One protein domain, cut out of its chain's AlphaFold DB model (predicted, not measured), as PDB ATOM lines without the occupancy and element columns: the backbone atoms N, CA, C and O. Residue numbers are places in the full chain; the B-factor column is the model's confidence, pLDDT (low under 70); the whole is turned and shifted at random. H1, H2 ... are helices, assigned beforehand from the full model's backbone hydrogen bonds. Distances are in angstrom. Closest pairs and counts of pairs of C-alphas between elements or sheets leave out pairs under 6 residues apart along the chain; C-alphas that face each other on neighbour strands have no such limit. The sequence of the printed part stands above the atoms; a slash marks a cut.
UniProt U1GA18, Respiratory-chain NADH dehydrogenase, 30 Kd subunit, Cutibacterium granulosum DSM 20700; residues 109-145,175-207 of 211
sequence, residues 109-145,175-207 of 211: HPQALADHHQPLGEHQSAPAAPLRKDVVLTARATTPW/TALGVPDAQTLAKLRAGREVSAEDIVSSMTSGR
ATOM      1  N   HIS A 109     174.767 141.016 223.894       68.69
ATOM      2  CA  HIS A 109     174.848 140.720 225.321       68.69
ATOM      3  C   HIS A 109     175.946 139.675 225.574       68.69
ATOM      4  O   HIS A 109     175.830 138.556 225.065       68.69
ATOM      5  N   PRO A 110     176.977 139.978 226.391       64.25
ATOM      6  CA  PRO A 110     178.108 139.073 226.609       64.25
ATOM      7  C   PRO A 110     177.698 137.674 227.078       64.25
ATOM      8  O   PRO A 110     178.275 136.688 226.633       64.25
ATOM      9  N   GLN A 111     176.663 137.585 227.923       63.38
ATOM     10  CA  GLN A 111     176.145 136.307 228.413       63.38
ATOM     11  C   GLN A 111     175.449 135.501 227.308       63.38
ATOM     12  O   GLN A 111     175.770 134.336 227.110       63.38
ATOM     13  N   ALA A 112     174.562 136.132 226.533       61.72
ATOM     14  CA  ALA A 112     173.858 135.460 225.439       61.72
ATOM     15  C   ALA A 112     174.823 134.998 224.337       61.72
ATOM     16  O   ALA A 112     174.647 133.930 223.750       61.72
ATOM     17  N   LEU A 113     175.871 135.784 224.067       63.19
ATOM     18  CA  LEU A 113     176.906 135.371 223.130       63.19
ATOM     19  C   LEU A 113     177.751 134.233 223.711       63.19
ATOM     20  O   LEU A 113     178.035 133.293 222.983       63.19
ATOM     21  N   ALA A 114     178.098 134.251 225.001       63.12
ATOM     22  CA  ALA A 114     178.818 133.150 225.645       63.12
ATOM     23  C   ALA A 114     178.031 131.825 225.631       63.12
ATOM     24  O   ALA A 114     178.627 130.775 225.405       63.12
ATOM     25  N   ASP A 115     176.707 131.870 225.801       60.78
ATOM     26  CA  ASP A 115     175.850 130.677 225.824       60.78
ATOM     27  C   ASP A 115     175.751 129.985 224.448       60.78
ATOM     28  O   ASP A 115     175.515 128.776 224.354       60.78
ATOM     29  N   HIS A 116     175.930 130.740 223.359       57.72
ATOM     30  CA  HIS A 116     175.761 130.251 221.985       57.72
ATOM     31  C   HIS A 116     177.056 130.228 221.160       57.72
ATOM     32  O   HIS A 116     177.111 129.586 220.108       57.72
ATOM     33  N   HIS A 117     178.111 130.896 221.622       62.03
ATOM     34  CA  HIS A 117     179.424 130.872 221.001       62.03
ATOM     35  C   HIS A 117     180.166 129.603 221.419       62.03
ATOM     36  O   HIS A 117     180.488 129.407 222.586       62.03
ATOM     37  N   GLN A 118     180.487 128.748 220.448       65.38
ATOM     38  CA  GLN A 118     181.444 127.668 220.665       65.38
ATOM     39  C   GLN A 118     182.849 128.278 220.689       65.38
ATOM     40  O   GLN A 118     183.306 128.751 219.641       65.38
ATOM     41  N   PRO A 119     183.541 128.314 221.839       65.88
ATOM     42  CA  PRO A 119     184.869 128.893 221.904       65.88
ATOM     43  C   PRO A 119     185.831 128.087 221.028       65.88
ATOM     44  O   PRO A 119     185.781 126.859 220.967       65.88
ATOM     45  N   LEU A 120     186.726 128.787 220.332       63.09
ATOM     46  CA  LEU A 120     187.777 128.138 219.547       63.09
ATOM     47  C   LEU A 120     188.798 127.424 220.431       63.09
ATOM     48  O   LEU A 120     189.443 126.507 219.950       63.09
ATOM     49  N   GLY A 121     188.917 127.772 221.709       61.66
ATOM     50  CA  GLY A 121     189.763 127.082 222.678       61.66
ATOM     51  C   GLY A 121     189.405 127.481 224.106       61.66
ATOM     52  O   GLY A 121     188.597 128.384 224.312       61.66
ATOM     53  N   GLU A 122     190.036 126.841 225.089       53.22
ATOM     54  CA  GLU A 122     189.730 126.987 226.527       53.22
ATOM     55  C   GLU A 122     189.872 128.426 227.073       53.22
ATOM     56  O   GLU A 122     189.387 128.725 228.160       53.22
ATOM     57  N   HIS A 123     190.499 129.337 226.317       50.28
ATOM     58  CA  HIS A 123     190.797 130.715 226.733       50.28
ATOM     59  C   HIS A 123     190.182 131.806 225.838       50.28
ATOM     60  O   HIS A 123     190.587 132.961 225.931       50.28
ATOM     61  N   GLN A 124     189.235 131.475 224.951       56.28
ATOM     62  CA  GLN A 124     188.619 132.464 224.051       56.28
ATOM     63  C   GLN A 124     187.204 132.838 224.496       56.28
ATOM     64  O   GLN A 124     186.277 132.033 224.405       56.28
ATOM     65  N   SER A 125     187.045 134.084 224.947       56.16
ATOM     66  CA  SER A 125     185.744 134.706 225.204       56.16
ATOM     67  C   SER A 125     184.959 134.936 223.908       56.16
ATOM     68  O   SER A 125     185.505 134.903 222.805       56.16
ATOM     69  N   ALA A 126     183.658 135.181 224.056       59.25
ATOM     70  CA  ALA A 126     182.784 135.635 222.984       59.25
ATOM     71  C   ALA A 126     183.374 136.857 222.232       59.25
ATOM     72  O   ALA A 126     183.893 137.767 222.888       59.25
ATOM     73  N   PRO A 127     183.313 136.908 220.885       63.25
ATOM     74  CA  PRO A 127     183.896 138.003 220.114       63.25
ATOM     75  C   PRO A 127     183.157 139.315 220.389       63.25
ATOM     76  O   PRO A 127     181.941 139.389 220.241       63.25
ATOM     77  N   ALA A 128     183.902 140.366 220.740       68.44
ATOM     78  CA  ALA A 128     183.342 141.680 221.068       68.44
ATOM     79  C   ALA A 128     182.711 142.416 219.867       68.44
ATOM     80  O   ALA A 128     181.987 143.378 220.075       68.44
ATOM     81  N   ALA A 129     182.994 141.982 218.630       88.75
ATOM     82  CA  ALA A 129     182.519 142.608 217.393       88.75
ATOM     83  C   ALA A 129     182.272 141.542 216.300       88.75
ATOM     84  O   ALA A 129     183.143 141.310 215.458       88.75
ATOM     85  N   PRO A 130     181.130 140.831 216.323       88.81
ATOM     86  CA  PRO A 130     180.911 139.617 215.535       88.81
ATOM     87  C   PRO A 130     180.842 139.811 214.011       88.81
ATOM     88  O   PRO A 130     180.962 138.821 213.292       88.81
ATOM     89  N   LEU A 131     180.670 141.039 213.500       92.19
ATOM     90  CA  LEU A 131     180.708 141.318 212.053       92.19
ATOM     91  C   LEU A 131     182.101 141.693 211.534       92.19
ATOM     92  O   LEU A 131     182.268 141.927 210.333       92.19
ATOM     93  N   ARG A 132     183.121 141.706 212.400       93.00
ATOM     94  CA  ARG A 132     184.512 141.761 211.951       93.00
ATOM     95  C   ARG A 132     184.870 140.490 211.177       93.00
ATOM     96  O   ARG A 132     184.523 139.379 211.567       93.00
ATOM     97  N   LYS A 133     185.576 140.644 210.059       92.25
ATOM     98  CA  LYS A 133     185.833 139.551 209.102       92.25
ATOM     99  C   LYS A 133     186.787 138.473 209.619       92.25
ATOM    100  O   LYS A 133     186.805 137.372 209.076       92.25
ATOM    101  N   ASP A 134     187.590 138.790 210.627       90.25
ATOM    102  CA  ASP A 134     188.477 137.854 211.323       90.25
ATOM    103  C   ASP A 134     187.756 137.049 212.417       90.25
ATOM    104  O   ASP A 134     188.326 136.090 212.944       90.25
ATOM    105  N   VAL A 135     186.492 137.362 212.724       88.44
ATOM    106  CA  VAL A 135     185.680 136.541 213.621       88.44
ATOM    107  C   VAL A 135     185.281 135.255 212.907       88.44
ATOM    108  O   VAL A 135     184.534 135.231 211.928       88.44
ATOM    109  N   VAL A 136     185.803 134.145 213.415       86.25
ATOM    110  CA  VAL A 136     185.553 132.814 212.869       86.25
ATOM    111  C   VAL A 136     184.159 132.334 213.253       86.25
ATOM    112  O   VAL A 136     183.772 132.355 214.419       86.25
ATOM    113  N   LEU A 137     183.430 131.782 212.284       82.50
ATOM    114  CA  LEU A 137     182.128 131.156 212.517       82.50
ATOM    115  C   LEU A 137     182.303 129.733 213.062       82.50
ATOM    116  O   LEU A 137     182.073 128.744 212.366       82.50
ATOM    117  N   THR A 138     182.728 129.632 214.319       75.44
ATOM    118  CA  THR A 138     183.134 128.386 214.991       75.44
ATOM    119  C   THR A 138     182.080 127.285 214.917       75.44
ATOM    120  O   THR A 138     182.411 126.145 214.595       75.44
ATOM    121  N   ALA A 139     180.802 127.636 215.078       76.50
ATOM    122  CA  ALA A 139     179.680 126.709 214.955       76.50
ATOM    123  C   ALA A 139     179.643 125.991 213.591       76.50
ATOM    124  O   ALA A 139     179.289 124.818 213.520       76.50
ATOM    125  N   ARG A 140     180.066 126.645 212.499       77.88
ATOM    126  CA  ARG A 140     180.162 126.012 211.169       77.88
ATOM    127  C   ARG A 140     181.344 125.048 211.048       77.88
ATOM    128  O   ARG A 140     181.352 124.222 210.141       77.88
ATOM    129  N   ALA A 141     182.344 125.170 211.919       75.06
ATOM    130  CA  ALA A 141     183.504 124.287 211.959       75.06
ATOM    131  C   ALA A 141     183.279 123.045 212.836       75.06
ATOM    132  O   ALA A 141     183.997 122.057 212.673       75.06
ATOM    133  N   THR A 142     182.338 123.101 213.784       72.31
ATOM    134  CA  THR A 142     182.150 122.064 214.812       72.31
ATOM    135  C   THR A 142     180.819 121.335 214.721       72.31
ATOM    136  O   THR A 142     180.778 120.153 215.046       72.31
ATOM    137  N   THR A 143     179.740 122.000 214.301       70.00
ATOM    138  CA  THR A 143     178.397 121.411 214.306       70.00
ATOM    139  C   THR A 143     178.177 120.571 213.045       70.00
ATOM    140  O   THR A 143     178.177 121.129 211.942       70.00
ATOM    141  N   PRO A 144     177.961 119.246 213.168       65.81
ATOM    142  CA  PRO A 144     177.584 118.405 212.037       65.81
ATOM    143  C   PRO A 144     176.215 118.839 211.507       65.81
ATOM    144  O   PRO A 144     175.288 119.083 212.283       65.81
ATOM    145  N   TRP A 145     176.065 118.938 210.187       65.31
ATOM    146  CA  TRP A 145     174.756 119.220 209.602       65.31
ATOM    147  C   TRP A 145     173.910 117.941 209.632       65.31
ATOM    148  O   TRP A 145     174.368 116.923 209.115       65.31
ATOM    149  N   THR A 175     186.478 124.325 202.817       66.88
ATOM    150  CA  THR A 175     186.095 124.861 204.120       66.88
ATOM    151  C   THR A 175     184.751 125.573 203.997       66.88
ATOM    152  O   THR A 175     184.429 126.160 202.958       66.88
ATOM    153  N   ALA A 176     183.928 125.475 205.041       74.75
ATOM    154  CA  ALA A 176     182.699 126.248 205.097       74.75
ATOM    155  C   ALA A 176     183.035 127.749 205.059       74.75
ATOM    156  O   ALA A 176     184.075 128.178 205.555       74.75
ATOM    157  N   LEU A 177     182.150 128.558 204.473       78.00
ATOM    158  CA  LEU A 177     182.320 130.011 204.465       78.00
ATOM    159  C   LEU A 177     182.428 130.541 205.904       78.00
ATOM    160  O   LEU A 177     181.672 130.111 206.778       78.00
ATOM    161  N   GLY A 178     183.367 131.462 206.130       80.19
ATOM    162  CA  GLY A 178     183.671 131.999 207.461       80.19
ATOM    163  C   GLY A 178     184.460 131.043 208.366       80.19
ATOM    164  O   GLY A 178     184.608 131.321 209.555       80.19
ATOM    165  N   VAL A 179     184.958 129.920 207.831       86.69
ATOM    166  CA  VAL A 179     185.858 128.995 208.533       86.69
ATOM    167  C   VAL A 179     187.244 129.034 207.869       86.69
ATOM    168  O   VAL A 179     187.346 128.745 206.671       86.69
ATOM    169  N   PRO A 180     188.306 129.384 208.620       89.00
ATOM    170  CA  PRO A 180     189.694 129.318 208.165       89.00
ATOM    171  C   PRO A 180     190.105 127.932 207.665       89.00
ATOM    172  O   PRO A 180     189.453 126.923 207.950       89.00
ATOM    173  N   ASP A 181     191.240 127.861 206.971       89.00
ATOM    174  CA  ASP A 181     191.847 126.569 206.656       89.00
ATOM    175  C   ASP A 181     192.222 125.773 207.922       89.00
ATOM    176  O   ASP A 181     192.303 126.297 209.036       89.00
ATOM    177  N   ALA A 182     192.448 124.467 207.758       86.88
ATOM    178  CA  ALA A 182     192.707 123.571 208.883       86.88
ATOM    179  C   ALA A 182     193.956 123.964 209.695       86.88
ATOM    180  O   ALA A 182     193.987 123.752 210.907       86.88
ATOM    181  N   GLN A 183     194.976 124.538 209.047       89.62
ATOM    182  CA  GLN A 183     196.214 124.944 209.711       89.62
ATOM    183  C   GLN A 183     195.980 126.176 210.588       89.62
ATOM    184  O   GLN A 183     196.415 126.214 211.739       89.62
ATOM    185  N   THR A 184     195.274 127.166 210.056       89.88
ATOM    186  CA  THR A 184     194.908 128.402 210.745       89.88
ATOM    187  C   THR A 184     193.954 128.107 211.895       89.88
ATOM    188  O   THR A 184     194.190 128.538 213.021       89.88
ATOM    189  N   LEU A 185     192.948 127.262 211.661       86.81
ATOM    190  CA  LEU A 185     192.017 126.819 212.695       86.81
ATOM    191  C   LEU A 185     192.730 126.086 213.843       86.81
ATOM    192  O   LEU A 185     192.407 126.309 215.007       86.81
ATOM    193  N   ALA A 186     193.720 125.238 213.545       87.75
ATOM    194  CA  ALA A 186     194.508 124.554 214.570       87.75
ATOM    195  C   ALA A 186     195.354 125.524 215.415       87.75
ATOM    196  O   ALA A 186     195.453 125.341 216.627       87.75
ATOM    197  N   LYS A 187     195.930 126.570 214.802       89.31
ATOM    198  CA  LYS A 187     196.646 127.633 215.529       89.31
ATOM    199  C   LYS A 187     195.712 128.375 216.489       89.31
ATOM    200  O   LYS A 187     196.051 128.494 217.663       89.31
ATOM    201  N   LEU A 188     194.533 128.784 216.009       86.94
ATOM    202  CA  LEU A 188     193.518 129.471 216.817       86.94
ATOM    203  C   LEU A 188     193.020 128.598 217.976       86.94
ATOM    204  O   LEU A 188     192.890 129.080 219.098       86.94
ATOM    205  N   ARG A 189     192.810 127.294 217.741       84.94
ATOM    206  CA  ARG A 189     192.436 126.333 218.795       84.94
ATOM    207  C   ARG A 189     193.501 126.168 219.871       84.94
ATOM    208  O   ARG A 189     193.179 126.021 221.042       84.94
ATOM    209  N   ALA A 190     194.767 126.226 219.471       87.00
ATOM    210  CA  ALA A 190     195.908 126.178 220.378       87.00
ATOM    211  C   ALA A 190     196.203 127.527 221.065       87.00
ATOM    212  O   ALA A 190     197.243 127.644 221.710       87.00
ATOM    213  N   GLY A 191     195.353 128.548 220.892       83.44
ATOM    214  CA  GLY A 191     195.544 129.876 221.482       83.44
ATOM    215  C   GLY A 191     196.741 130.647 220.920       83.44
ATOM    216  O   GLY A 191     197.255 131.541 221.583       83.44
ATOM    217  N   ARG A 192     197.228 130.291 219.723       86.00
ATOM    218  CA  ARG A 192     198.324 131.021 219.072       86.00
ATOM    219  C   ARG A 192     197.779 132.259 218.372       86.00
ATOM    220  O   ARG A 192     196.753 132.174 217.701       86.00
ATOM    221  N   GLU A 193     198.518 133.360 218.456       85.19
ATOM    222  CA  GLU A 193     198.206 134.570 217.698       85.19
ATOM    223  C   GLU A 193     198.295 134.316 216.189       85.19
ATOM    224  O   GLU A 193     199.229 133.681 215.682       85.19
ATOM    225  N   VAL A 194     197.291 134.813 215.474       89.25
ATOM    226  CA  VAL A 194     197.212 134.835 214.014       89.25
ATOM    227  C   VAL A 194     196.673 136.208 213.633       89.25
ATOM    228  O   VAL A 194     195.716 136.673 214.250       89.25
ATOM    229  N   SER A 195     197.282 136.863 212.644       91.56
ATOM    230  CA  SER A 195     196.818 138.179 212.203       91.56
ATOM    231  C   SER A 195     195.421 138.098 211.588       91.56
ATOM    232  O   SER A 195     195.022 137.078 211.015       91.56
ATOM    233  N   ALA A 196     194.684 139.203 211.669       90.75
ATOM    234  CA  ALA A 196     193.374 139.320 211.047       90.75
ATOM    235  C   ALA A 196     193.461 139.107 209.522       90.75
ATOM    236  O   ALA A 196     192.611 138.433 208.938       90.75
ATOM    237  N   GLU A 197     194.526 139.598 208.878       92.00
ATOM    238  CA  GLU A 197     194.775 139.392 207.451       92.00
ATOM    239  C   GLU A 197     194.966 137.910 207.103       92.00
ATOM    240  O   GLU A 197     194.373 137.428 206.133       92.00
ATOM    241  N   ASP A 198     195.746 137.170 207.896       92.19
ATOM    242  CA  ASP A 198     195.995 135.743 207.667       92.19
ATOM    243  C   ASP A 198     194.714 134.923 207.856       92.19
ATOM    244  O   ASP A 198     194.409 134.039 207.048       92.19
ATOM    245  N   ILE A 199     193.918 135.251 208.881       91.00
ATOM    246  CA  ILE A 199     192.611 134.627 209.118       91.00
ATOM    247  C   ILE A 199     191.709 134.832 207.892       91.00
ATOM    248  O   ILE A 199     191.226 133.853 207.315       91.00
ATOM    249  N   VAL A 200     191.537 136.073 207.436       90.81
ATOM    250  CA  VAL A 200     190.648 136.420 206.312       90.81
ATOM    251  C   VAL A 200     191.137 135.830 204.982       90.81
ATOM    252  O   VAL A 200     190.341 135.315 204.185       90.81
ATOM    253  N   SER A 201     192.449 135.838 204.749       89.94
ATOM    254  CA  SER A 201     193.079 135.214 203.579       89.94
ATOM    255  C   SER A 201     192.833 133.699 203.548       89.94
ATOM    256  O   SER A 201     192.425 133.134 202.526       89.94
ATOM    257  N   SER A 202     192.969 133.026 204.695       89.62
ATOM    258  CA  SER A 202     192.732 131.581 204.793       89.62
ATOM    259  C   SER A 202     191.266 131.197 204.531       89.62
ATOM    260  O   SER A 202     191.013 130.174 203.890       89.62
ATOM    261  N   MET A 203     190.300 132.043 204.922       86.81
ATOM    262  CA  MET A 203     188.864 131.838 204.668       86.81
ATOM    263  C   MET A 203     188.485 131.964 203.184       86.81
ATOM    264  O   MET A 203     187.520 131.350 202.725       86.81
ATOM    265  N   THR A 204     189.225 132.762 202.412       70.88
ATOM    266  CA  THR A 204     188.940 133.035 200.992       70.88
ATOM    267  C   THR A 204     189.720 132.133 200.031       70.88
ATOM    268  O   THR A 204     189.323 131.978 198.871       70.88
ATOM    269  N   SER A 205     190.768 131.463 200.515       56.81
ATOM    270  CA  SER A 205     191.683 130.610 199.739       56.81
ATOM    271  C   SER A 205     191.022 129.443 198.974       56.81
ATOM    272  O   SER A 205     191.569 128.961 197.977       56.81
ATOM    273  N   GLY A 206     189.806 129.023 199.352       51.56
ATOM    274  CA  GLY A 206     189.010 128.036 198.605       51.56
ATOM    275  C   GLY A 206     188.480 128.541 197.252       51.56
ATOM    276  O   GLY A 206     188.092 127.748 196.392       51.56
ATOM    277  N   ARG A 207     188.494 129.859 197.025       49.12
ATOM    278  CA  ARG A 207     187.999 130.527 195.816       49.12
ATOM    279  C   ARG A 207     189.142 130.744 194.816       49.12
ATOM    280  O   ARG A 207     189.456 131.871 194.446       49.12
TER     281      ARG A 207
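What this domain is: This is residues 109 to 145 and 175 to 207 of the 211 residues of the protein "Respiratory-chain NADH dehydrogenase, 30 Kd subunit" of Cutibacterium granulosum DSM 20700 (UniProt U1GA18). Four short helices are strung out along loops: H3 and H4 lie near each other towards one end of the longest axis, H1 lies alone at the other end, and H2 lies off to one side between them. The long loop of residues 117 to 137 winds through the space between H1 and the H3 and H4 end. The printed part has 70 residues with four named helices in the order H1, H2, H3, H4 and no named strand; the class is all helix, though only 29 of the 70 residues are in named elements. The whole is compact, with a radius of gyration of the C-alphas of 11.7 A, and rounded, spanning 34 by 29 by 22 A.

Where its parts are: Find C-alpha 110 at (178.108, 139.073, 226.609); from there H1, residues 110 to 116, runs 10.2 A to C-alpha 116. Residues 117 to 137 follow with no named element, and then you reach H2, residues 138 to 142, which is 6.4 A long and begins at C-alpha 138 at (183.134, 128.386, 214.991). Past the cut, look for H3, residues 182 to 189, which is 10.3 A long. H4, residues 196 to 204, is the longest helix by residues; it runs 12.7 A and ends at C-alpha 204 at (188.940, 133.035, 200.992).

How they stand to each other: Begin at H1: it touches no helix and is apart from H2, H3 and H4. Go on to H2, which is apart from H3 and H4 too. Then compare H3 and H4, which are close but not clearly touching, with 2 pairs of C-alphas within 8 A. Their closest C-alphas are those of Thr 184 and Ile 199, 6.8 A apart, and their centres are 11.5 A apart. Their lines stand at a steep tilt of 39 degrees, and they run opposite ways. Along the backbones of H1, H2, H3 and H4, every O i to N i+4 pair is within hydrogen-bond range.

The domain as a whole: The two C-alphas farthest apart are those of Gln 111 and Arg 207, at 35.2 A. The link from H1 to H2 is long, with 21 residues, and that from H3 to H4 is short, with 6. The link from H2 to H3 runs across the cut: residues 146 to 174 are not printed, and C-alphas 145 and 175 are 13.8 A apart. Look in the B-factor column for the model's confidence: the mean pLDDT of the printed part is 76.4, and it is under 70 at residues 109 to 128, 144 to 145, 175 and 205 to 207.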